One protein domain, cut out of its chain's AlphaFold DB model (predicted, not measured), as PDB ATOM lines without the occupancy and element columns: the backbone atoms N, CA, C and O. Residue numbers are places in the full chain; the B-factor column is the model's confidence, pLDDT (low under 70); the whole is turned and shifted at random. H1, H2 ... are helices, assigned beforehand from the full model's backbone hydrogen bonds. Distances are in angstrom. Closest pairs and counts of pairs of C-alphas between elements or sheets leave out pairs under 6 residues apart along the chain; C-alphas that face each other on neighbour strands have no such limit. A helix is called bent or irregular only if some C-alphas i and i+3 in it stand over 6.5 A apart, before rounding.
ATOM      1  N   ALA A 149     221.706 151.664 156.146       77.31
ATOM      2  CA  ALA A 149     221.107 150.520 155.488       77.31
ATOM      3  C   ALA A 149     222.112 149.361 155.538       77.31
ATOM      4  O   ALA A 149     223.238 149.454 155.036       77.31
ATOM      5  N   SER A 150     221.745 148.271 156.215       87.94
ATOM      6  CA  SER A 150     222.590 147.082 156.232       87.94
ATOM      7  C   SER A 150     222.597 146.447 154.838       87.94
ATOM      8  O   SER A 150     221.637 146.562 154.076       87.94
ATOM      9  N   ARG A 151     223.668 145.727 154.487       88.06
ATOM     10  CA  ARG A 151     223.724 144.996 153.207       88.06
ATOM     11  C   ARG A 151     222.547 144.027 153.062       88.06
ATOM     12  O   ARG A 151     221.939 143.935 152.002       88.06
ATOM     13  N   GLU A 152     222.189 143.359 154.156       91.19
ATOM     14  CA  GLU A 152     221.037 142.457 154.206       91.19
ATOM     15  C   GLU A 152     219.708 143.190 153.959       91.19
ATOM     16  O   GLU A 152     218.818 142.649 153.299       91.19
ATOM     17  N   TYR A 153     219.577 144.432 154.439       93.00
ATOM     18  CA  TYR A 153     218.417 145.270 154.154       93.00
ATOM     19  C   TYR A 153     218.300 145.554 152.651       93.00
ATOM     20  O   TYR A 153     217.253 145.276 152.073       93.00
ATOM     21  N   CYS A 154     219.376 145.985 151.984       94.62
ATOM     22  CA  CYS A 154     219.355 146.269 150.542       94.62
ATOM     23  C   CYS A 154     219.072 145.030 149.681       94.62
ATOM     24  O   CYS A 154     218.431 145.113 148.633       94.62
ATOM     25  N   GLU A 155     219.462 143.845 150.146       93.38
ATOM     26  CA  GLU A 155     219.107 142.594 149.475       93.38
ATOM     27  C   GLU A 155     217.622 142.234 149.623       93.38
ATOM     28  O   GLU A 155     217.065 141.553 148.759       93.38
ATOM     29  N   LYS A 156     216.936 142.706 150.665       94.81
ATOM     30  CA  LYS A 156     215.529 142.369 150.948       94.81
ATOM     31  C   LYS A 156     214.560 143.531 150.744       94.81
ATOM     32  O   LYS A 156     213.352 143.310 150.830       94.81
ATOM     33  N   VAL A 157     215.066 144.722 150.432       95.38
ATOM     34  CA  VAL A 157     214.259 145.934 150.299       95.38
ATOM     35  C   VAL A 157     213.146 145.743 149.266       95.38
ATOM     36  O   VAL A 157     213.339 145.159 148.187       95.38
ATOM     37  N   GLN A 158     211.954 146.199 149.643       96.12
ATOM     38  CA  GLN A 158     210.785 146.288 148.780       96.12
ATOM     39  C   GLN A 158     210.395 147.755 148.689       96.12
ATOM     40  O   GLN A 158     209.989 148.348 149.682       96.12
ATOM     41  N   PHE A 159     210.513 148.320 147.495       96.75
ATOM     42  CA  PHE A 159     210.203 149.723 147.256       96.75
ATOM     43  C   PHE A 159     208.689 149.951 147.288       96.75
ATOM     44  O   PHE A 159     207.950 149.357 146.492       96.75
ATOM     45  N   ASP A 160     208.226 150.801 148.205       96.31
ATOM     46  CA  ASP A 160     206.822 151.199 148.285       96.31
ATOM     47  C   ASP A 160     206.560 152.473 147.479       96.31
ATOM     48  O   ASP A 160     206.715 153.595 147.952       96.31
ATOM     49  N   PHE A 161     206.075 152.299 146.254       96.62
ATOM     50  CA  PHE A 161     205.735 153.403 145.354       96.62
ATOM     51  C   PHE A 161     204.494 154.205 145.777       96.62
ATOM     52  O   PHE A 161     204.176 155.211 145.144       96.62
ATOM     53  N   ARG A 162     203.781 153.800 146.841       95.62
ATOM     54  CA  ARG A 162     202.760 154.657 147.472       95.62
ATOM     55  C   ARG A 162     203.404 155.822 148.218       95.62
ATOM     56  O   ARG A 162     202.802 156.891 148.273       95.62
ATOM     57  N   ASN A 163     204.606 155.614 148.754       96.62
ATOM     58  CA  ASN A 163     205.422 156.630 149.402       96.62
ATOM     59  C   ASN A 163     206.689 156.872 148.570       96.62
ATOM     60  O   ASN A 163     207.741 156.288 148.816       96.62
ATOM     61  N   GLN A 164     206.566 157.736 147.559       96.25
ATOM     62  CA  GLN A 164     207.632 157.994 146.583       96.25
ATOM     63  C   GLN A 164     208.948 158.414 147.249       96.25
ATOM     64  O   GLN A 164     210.000 157.918 146.861       96.25
ATOM     65  N   GLN A 165     208.880 159.262 148.282       96.12
ATOM     66  CA  GLN A 165     210.070 159.742 148.983       96.12
ATOM     67  C   GLN A 165     210.811 158.603 149.680       96.12
ATOM     68  O   GLN A 165     212.020 158.487 149.549       96.12
ATOM     69  N   GLN A 166     210.083 157.717 150.360       95.50
ATOM     70  CA  GLN A 166     210.696 156.569 151.019       95.50
ATOM     71  C   GLN A 166     211.327 155.606 150.010       95.50
ATOM     72  O   GLN A 166     212.422 155.110 150.245       95.50
ATOM     73  N   ALA A 167     210.673 155.360 148.870       97.19
ATOM     74  CA  ALA A 167     211.250 154.523 147.822       97.19
ATOM     75  C   ALA A 167     212.561 155.108 147.264       97.19
ATOM     76  O   ALA A 167     213.492 154.345 147.007       97.19
ATOM     77  N   LEU A 168     212.633 156.434 147.100       96.69
ATOM     78  CA  LEU A 168     213.851 157.143 146.697       96.69
ATOM     79  C   LEU A 168     214.934 157.060 147.770       96.69
ATOM     80  O   LEU A 168     216.053 156.671 147.453       96.69
ATOM     81  N   ASP A 169     214.591 157.349 149.026       95.25
ATOM     82  CA  ASP A 169     215.529 157.312 150.150       95.25
ATOM     83  C   ASP A 169     216.136 155.907 150.316       95.25
ATOM     84  O   ASP A 169     217.352 155.760 150.471       95.25
ATOM     85  N   ASP A 170     215.301 154.868 150.223       95.62
ATOM     86  CA  ASP A 170     215.716 153.466 150.287       95.62
ATOM     87  C   ASP A 170     216.612 153.097 149.092       95.62
ATOM     88  O   ASP A 170     217.592 152.361 149.243       95.62
ATOM     89  N   PHE A 171     216.304 153.612 147.896       96.19
ATOM     90  CA  PHE A 171     217.124 153.399 146.706       96.19
ATOM     91  C   PHE A 171     218.489 154.078 146.846       96.19
ATOM     92  O   PHE A 171     219.506 153.403 146.700       96.19
ATOM     93  N   SER A 172     218.534 155.366 147.203       95.19
ATOM     94  CA  SER A 172     219.783 156.115 147.377       95.19
ATOM     95  C   SER A 172     220.658 155.515 148.474       95.19
ATOM     96  O   SER A 172     221.851 155.313 148.262       95.19
ATOM     97  N   ALA A 173     220.063 155.126 149.609       93.44
ATOM     98  CA  ALA A 173     220.797 154.513 150.713       93.44
ATOM     99  C   ALA A 173     221.439 153.175 150.310       93.44
ATOM    100  O   ALA A 173     222.496 152.809 150.825       93.44
ATOM    101  N   CYS A 174     220.806 152.438 149.395       95.31
ATOM    102  CA  CYS A 174     221.349 151.189 148.882       95.31
ATOM    103  C   CYS A 174     222.367 151.377 147.757       95.31
ATOM    104  O   CYS A 174     223.308 150.587 147.689       95.31
ATOM    105  N   VAL A 175     222.223 152.412 146.923       94.81
ATOM    106  CA  VAL A 175     223.235 152.788 145.922       94.81
ATOM    107  C   VAL A 175     224.537 153.176 146.614       94.81
ATOM    108  O   VAL A 175     225.549 152.539 146.358       94.81
ATOM    109  N   GLU A 176     224.493 154.107 147.573       92.56
ATOM    110  CA  GLU A 176     225.674 154.585 148.317       92.56
ATOM    111  C   GLU A 176     226.449 153.465 149.031       92.56
ATOM    112  O   GLU A 176     227.610 153.630 149.413       92.56
ATOM    113  N   ARG A 177     225.799 152.322 149.275       90.50
ATOM    114  CA  ARG A 177     226.382 151.208 150.017       90.50
ATOM    115  C   ARG A 177     227.076 150.176 149.133       90.50
ATOM    116  O   ARG A 177     228.013 149.537 149.616       90.50
ATOM    117  N   ASP A 178     226.593 149.954 147.914       89.44
ATOM    118  CA  ASP A 178     227.063 148.881 147.030       89.44
ATOM    119  C   ASP A 178     227.035 149.317 145.556       89.44
ATOM    120  O   ASP A 178     226.207 148.867 144.758       89.44
ATOM    121  N   ASP A 179     227.994 150.175 145.194       86.69
ATOM    122  CA  ASP A 179     228.157 150.713 143.837       86.69
ATOM    123  C   ASP A 179     228.304 149.618 142.762       86.69
ATOM    124  O   ASP A 179     227.948 149.810 141.600       86.69
ATOM    125  N   LEU A 180     228.795 148.429 143.130       87.69
ATOM    126  CA  LEU A 180     229.003 147.324 142.189       87.69
ATOM    127  C   LEU A 180     227.693 146.650 141.756       87.69
ATOM    128  O   LEU A 180     227.689 145.902 140.777       87.69
ATOM    129  N   ARG A 181     226.585 146.876 142.473       89.31
ATOM    130  CA  ARG A 181     225.288 146.220 142.221       89.31
ATOM    131  C   ARG A 181     224.178 147.187 141.815       89.31
ATOM    132  O   ARG A 181     223.006 146.800 141.850       89.31
ATOM    133  N   ILE A 182     224.527 148.396 141.375       92.38
ATOM    134  CA  ILE A 182     223.559 149.418 140.941       92.38
ATOM    135  C   ILE A 182     222.601 148.861 139.876       92.38
ATOM    136  O   ILE A 182     221.388 148.979 140.034       92.38
ATOM    137  N   ASP A 183     223.106 148.148 138.864       91.56
ATOM    138  CA  ASP A 183     222.273 147.562 137.801       91.56
ATOM    139  C   ASP A 183     221.222 146.574 138.331       91.56
ATOM    140  O   ASP A 183     220.095 146.489 137.829       91.56
ATOM    141  N   GLU A 184     221.585 145.770 139.332       93.50
ATOM    142  CA  GLU A 184     220.681 144.787 139.927       93.50
ATOM    143  C   GLU A 184     219.627 145.476 140.800       93.50
ATOM    144  O   GLU A 184     218.441 145.127 140.734       93.50
ATOM    145  N   LEU A 185     220.040 146.486 141.571       95.12
ATOM    146  CA  LEU A 185     219.151 147.317 142.376       95.12
ATOM    147  C   LEU A 185     218.149 148.066 141.489       95.12
ATOM    148  O   LEU A 185     216.944 147.997 141.737       95.12
ATOM    149  N   GLN A 186     218.614 148.684 140.403       94.38
ATOM    150  CA  GLN A 186     217.778 149.392 139.435       94.38
ATOM    151  C   GLN A 186     216.783 148.447 138.750       94.38
ATOM    152  O   GLN A 186     215.585 148.731 138.707       94.38
ATOM    153  N   LYS A 187     217.216 147.254 138.312       92.31
ATOM    154  CA  LYS A 187     216.301 146.228 137.769       92.31
ATOM    155  C   LYS A 187     215.213 145.834 138.768       92.31
ATOM    156  O   LYS A 187     214.065 145.600 138.375       92.31
ATOM    157  N   ARG A 188     215.542 145.734 140.060       95.00
ATOM    158  CA  ARG A 188     214.559 145.451 141.120       95.00
ATOM    159  C   ARG A 188     213.620 146.624 141.358       95.00
ATOM    160  O   ARG A 188     212.427 146.381 141.531       95.00
ATOM    161  N   PHE A 189     214.137 147.848 141.323       96.06
ATOM    162  CA  PHE A 189     213.361 149.078 141.432       96.06
ATOM    163  C   PHE A 189     212.318 149.166 140.311       96.06
ATOM    164  O   PHE A 189     211.118 149.199 140.584       96.06
ATOM    165  N   ILE A 190     212.751 149.024 139.052       95.06
ATOM    166  CA  ILE A 190     211.882 149.004 137.864       95.06
ATOM    167  C   ILE A 190     210.842 147.881 137.958       95.06
ATOM    168  O   ILE A 190     209.650 148.093 137.726       95.06
ATOM    169  N   ARG A 191     211.253 146.669 138.358       94.19
ATOM    170  CA  ARG A 191     210.323 145.543 138.541       94.19
ATOM    171  C   ARG A 191     209.300 145.815 139.649       94.19
ATOM    172  O   ARG A 191     208.150 145.388 139.531       94.19
ATOM    173  N   GLY A 192     209.707 146.476 140.730       95.56
ATOM    174  CA  GLY A 192     208.823 146.908 141.810       95.56
ATOM    175  C   GLY A 192     207.778 147.900 141.308       95.56
ATOM    176  O   GLY A 192     206.584 147.692 141.536       95.56
ATOM    177  N   TRP A 193     208.213 148.899 140.539       96.38
ATOM    178  CA  TRP A 193     207.331 149.893 139.937       96.38
ATOM    179  C   TRP A 193     206.337 149.249 138.968       96.38
ATOM    180  O   TRP A 193     205.136 149.486 139.071       96.38
ATOM    181  N   ALA A 194     206.790 148.341 138.101       91.94
ATOM    182  CA  ALA A 194     205.916 147.624 137.172       91.94
ATOM    183  C   ALA A 194     204.839 146.799 137.906       91.94
ATOM    184  O   ALA A 194     203.669 146.790 137.516       91.94
ATOM    185  N   LYS A 195     205.202 146.141 139.018       94.88
ATOM    186  CA  LYS A 195     204.235 145.436 139.879       94.88
ATOM    187  C   LYS A 195     203.244 146.397 140.534       94.88
ATOM    188  O   LYS A 195     202.068 146.053 140.658       94.88
ATOM    189  N   TYR A 196     203.704 147.568 140.971       95.69
ATOM    190  CA  TYR A 196     202.832 148.611 141.502       95.69
ATOM    191  C   TYR A 196     201.859 149.110 140.429       95.69
ATOM    192  O   TYR A 196     200.658 149.134 140.681       95.69
ATOM    193  N   ALA A 197     202.339 149.397 139.217       93.00
ATOM    194  CA  ALA A 197     201.525 149.846 138.092       93.00
ATOM    195  C   ALA A 197     200.437 148.832 137.714       93.00
ATOM    196  O   ALA A 197     199.278 149.206 137.530       93.00
ATOM    197  N   ALA A 198     200.775 147.539 137.686       91.00
ATOM    198  CA  ALA A 198     199.810 146.472 137.430       91.00
ATOM    199  C   ALA A 198     198.712 146.385 138.508       91.00
ATOM    200  O   ALA A 198     197.570 146.057 138.198       91.00
ATOM    201  N   LYS A 199     199.039 146.683 139.775       94.50
ATOM    202  CA  LYS A 199     198.092 146.611 140.905       94.50
ATOM    203  C   LYS A 199     197.264 147.883 141.091       94.50
ATOM    204  O   LYS A 199     196.083 147.797 141.408       94.50
ATOM    205  N   ALA A 200     197.888 149.052 140.967       94.38
ATOM    206  CA  ALA A 200     197.282 150.357 141.239       94.38
ATOM    207  C   ALA A 200     196.694 151.025 139.982       94.38
ATOM    208  O   ALA A 200     195.975 152.021 140.096       94.38
ATOM    209  N   GLY A 201     197.001 150.491 138.798       91.56
ATOM    210  CA  GLY A 201     196.585 151.018 137.504       91.56
ATOM    211  C   GLY A 201     197.528 152.087 136.943       91.56
ATOM    212  O   GLY A 201     198.334 152.694 137.652       91.56
ATOM    213  N   ALA A 202     197.381 152.349 135.642       86.69
ATOM    214  CA  ALA A 202     198.247 153.252 134.884       86.69
ATOM    215  C   ALA A 202     198.245 154.697 135.408       86.69
ATOM    216  O   ALA A 202     199.295 155.324 135.475       86.69
ATOM    217  N   GLY A 203     197.086 155.221 135.823       89.12
ATOM    218  CA  GLY A 203     196.992 156.590 136.345       89.12
ATOM    219  C   GLY A 203     197.810 156.796 137.624       89.12
ATOM    220  O   GLY A 203     198.494 157.803 137.761       89.12
ATOM    221  N   SER A 204     197.791 155.818 138.533       92.50
ATOM    222  CA  SER A 204     198.598 155.850 139.759       92.50
ATOM    223  C   SER A 204     200.090 155.716 139.448       92.50
ATOM    224  O   SER A 204     200.907 156.393 140.058       92.50
ATOM    225  N   ALA A 205     200.445 154.878 138.470       91.94
ATOM    226  CA  ALA A 205     201.827 154.699 138.029       91.94
ATOM    227  C   ALA A 205     202.408 155.964 137.381       91.94
ATOM    228  O   ALA A 205     203.546 156.326 137.660       91.94
ATOM    229  N   LEU A 206     201.616 156.663 136.563       90.75
ATOM    230  CA  LEU A 206     202.020 157.926 135.942       90.75
ATOM    231  C   LEU A 206     202.270 159.024 136.976       90.75
ATOM    232  O   LEU A 206     203.241 159.755 136.837       90.75
ATOM    233  N   ARG A 207     201.479 159.083 138.057       93.00
ATOM    234  CA  ARG A 207     201.727 160.014 139.174       93.00
ATOM    235  C   ARG A 207     203.068 159.791 139.871       93.00
ATOM    236  O   ARG A 207     203.608 160.715 140.461       93.00
ATOM    237  N   VAL A 208     203.613 158.574 139.830       94.56
ATOM    238  CA  VAL A 208     204.968 158.307 140.339       94.56
ATOM    239  C   VAL A 208     206.025 158.936 139.433       94.56
ATOM    240  O   VAL A 208     207.024 159.446 139.924       94.56
ATOM    241  N   LEU A 209     205.781 158.951 138.122       93.00
ATOM    242  CA  LEU A 209     206.675 159.545 137.126       93.00
ATOM    243  C   LEU A 209     206.564 161.077 137.041       93.00
ATOM    244  O   LEU A 209     207.359 161.711 136.346       93.00
ATOM    245  N   GLU A 210     205.600 161.689 137.736       90.88
ATOM    246  CA  GLU A 210     205.553 163.145 137.930       90.88
ATOM    247  C   GLU A 210     206.759 163.634 138.749       90.88
ATOM    248  O   GLU A 210     207.220 164.751 138.525       90.88
ATOM    249  N   ASN A 211     207.318 162.787 139.625       94.06
ATOM    250  CA  ASN A 211     208.566 163.077 140.323       94.06
ATOM    251  C   ASN A 211     209.772 162.871 139.372       94.06
ATOM    252  O   ASN A 211     209.930 161.772 138.827       94.06
ATOM    253  N   PRO A 212     210.620 163.898 139.161       91.44
ATOM    254  CA  PRO A 212     211.745 163.822 138.228       91.44
ATOM    255  C   PRO A 212     212.819 162.814 138.661       91.44
ATOM    256  O   PRO A 212     213.346 162.104 137.815       91.44
ATOM    257  N   GLU A 213     213.085 162.662 139.958       93.69
ATOM    258  CA  GLU A 213     214.102 161.720 140.449       93.69
ATOM    259  C   GLU A 213     213.675 160.266 140.206       93.69
ATOM    260  O   GLU A 213     214.460 159.430 139.760       93.69
ATOM    261  N   MET A 214     212.388 159.964 140.421       94.56
ATOM    262  CA  MET A 214     211.823 158.645 140.105       94.56
ATOM    263  C   MET A 214     211.930 158.332 138.618       94.56
ATOM    264  O   MET A 214     212.186 157.192 138.232       94.56
ATOM    265  N   ARG A 215     211.694 159.345 137.785       92.19
ATOM    266  CA  ARG A 215     211.738 159.230 136.333       92.19
ATOM    267  C   ARG A 215     213.150 158.927 135.848       92.19
ATOM    268  O   ARG A 215     213.292 157.975 135.091       92.19
ATOM    269  N   ASP A 216     214.156 159.643 136.337       91.31
ATOM    270  CA  ASP A 216     215.556 159.421 135.956       91.31
ATOM    271  C   ASP A 216     216.025 157.998 136.295       91.31
ATOM    272  O   ASP A 216     216.729 157.359 135.513       91.31
ATOM    273  N   ILE A 217     215.585 157.451 137.433       93.00
ATOM    274  CA  ILE A 217     215.927 156.079 137.838       93.00
ATOM    275  C   ILE A 217     215.185 155.037 136.987       93.00
ATOM    276  O   ILE A 217     215.759 154.009 136.614       93.00
ATOM    277  N   LEU A 218     213.891 155.252 136.724       92.19
ATOM    278  CA  LEU A 218     213.032 154.281 136.034       92.19
ATOM    279  C   LEU A 218     213.238 154.268 134.519       92.19
ATOM    280  O   LEU A 218     213.040 153.227 133.891       92.19
ATOM    281  N   LEU A 219     213.605 155.410 133.949       87.56
ATOM    282  CA  LEU A 219     213.777 155.637 132.522       87.56
ATOM    283  C   LEU A 219     215.088 156.402 132.310       87.56
ATOM    284  O   LEU A 219     215.054 157.599 132.024       87.56
ATOM    285  N   PRO A 220     216.245 155.739 132.474       68.75
ATOM    286  CA  PRO A 220     217.535 156.366 132.227       68.75
ATOM    287  C   PRO A 220     217.675 156.656 130.723       68.75
ATOM    288  O   PRO A 220     218.092 155.792 129.955       68.75
ATOM    289  N   GLY A 221     217.278 157.855 130.291       64.94
ATOM    290  CA  GLY A 221     217.407 158.301 128.905       64.94
ATOM    291  C   GLY A 221     216.458 159.431 128.496       64.94
ATOM    292  O   GLY A 221     215.464 159.734 129.150       64.94
ATOM    293  N   ASP A 222     216.750 160.002 127.332       63.62
ATOM    294  CA  ASP A 222     215.934 160.943 126.551       63.62
ATOM    295  C   ASP A 222     214.633 160.319 125.999       63.62
ATOM    296  O   ASP A 222     213.763 161.008 125.455       63.62
TER     297      ASP A 222
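Overview. This is residues 149 to 222 of the 294 residues of an uncharacterized protein of Nesidiocoris tenuis (UniProt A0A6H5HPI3). One long helix, H3, makes the length of a small helical domain; H2 folds back beside its first half, H4 folds back near its far end, and H5 points end-on at its middle, with Leu 218 nearest to Ile 190. H1 lies off at one end, near the last residues of H2. The printed part has 74 residues with five named helices, H1 to H5 in chain order, and no named strand: all helix. It is compact, radius of gyration of the C-alphas 11.9 A, spanning 34 by 27 by 18 A.

Arrangement. Start at H3, residues 179 to 200, which with H5, residues 212 to 218, is a hub. H3 and H5 touch about perpendicular, at 78 degrees, closest at the C-alphas of Ile 190 and Leu 218, 5.7 A. H2, residues 164 to 175, forms a hairpin with H3, a shallow tilt of 22 degrees, opposite ways; residues 171 to 175 alone touch it, closest C-alphas Val 175 and Ile 182, 6.0 A. H4, residues 202 to 209, forms another hairpin with H3, closest C-alphas Ala 197 and Ala 205, 4.9 A. H1, residues 151 to 156, is close to H2 but not clearly touching, C-alphas Cys 154 and Cys 174 at 5.6 A. Every O i to N i+4 pair is within hydrogen-bond range in H1, H2, H4 and H5; in H3, 16 of 18 are.

Along the chain. Find C-alpha 151, where H1 begins, at (223.724, 144.996, 153.207). H2 is 16.5 A long. H3 runs 31.0 A from C-alpha 179 at (228.157, 150.713, 143.837); it is irregular, C-alphas 180 and 183 being 8.0 A apart. H5 ends at C-alpha 218, (213.032, 154.281, 136.034).

Size, cuts and confidence. The C-alphas of Leu 180 and Gly 203, the two farthest apart, are 33.8 A apart. The printed part has no cut and no long link. Look at residues 220 to 222 for pLDDT under 70.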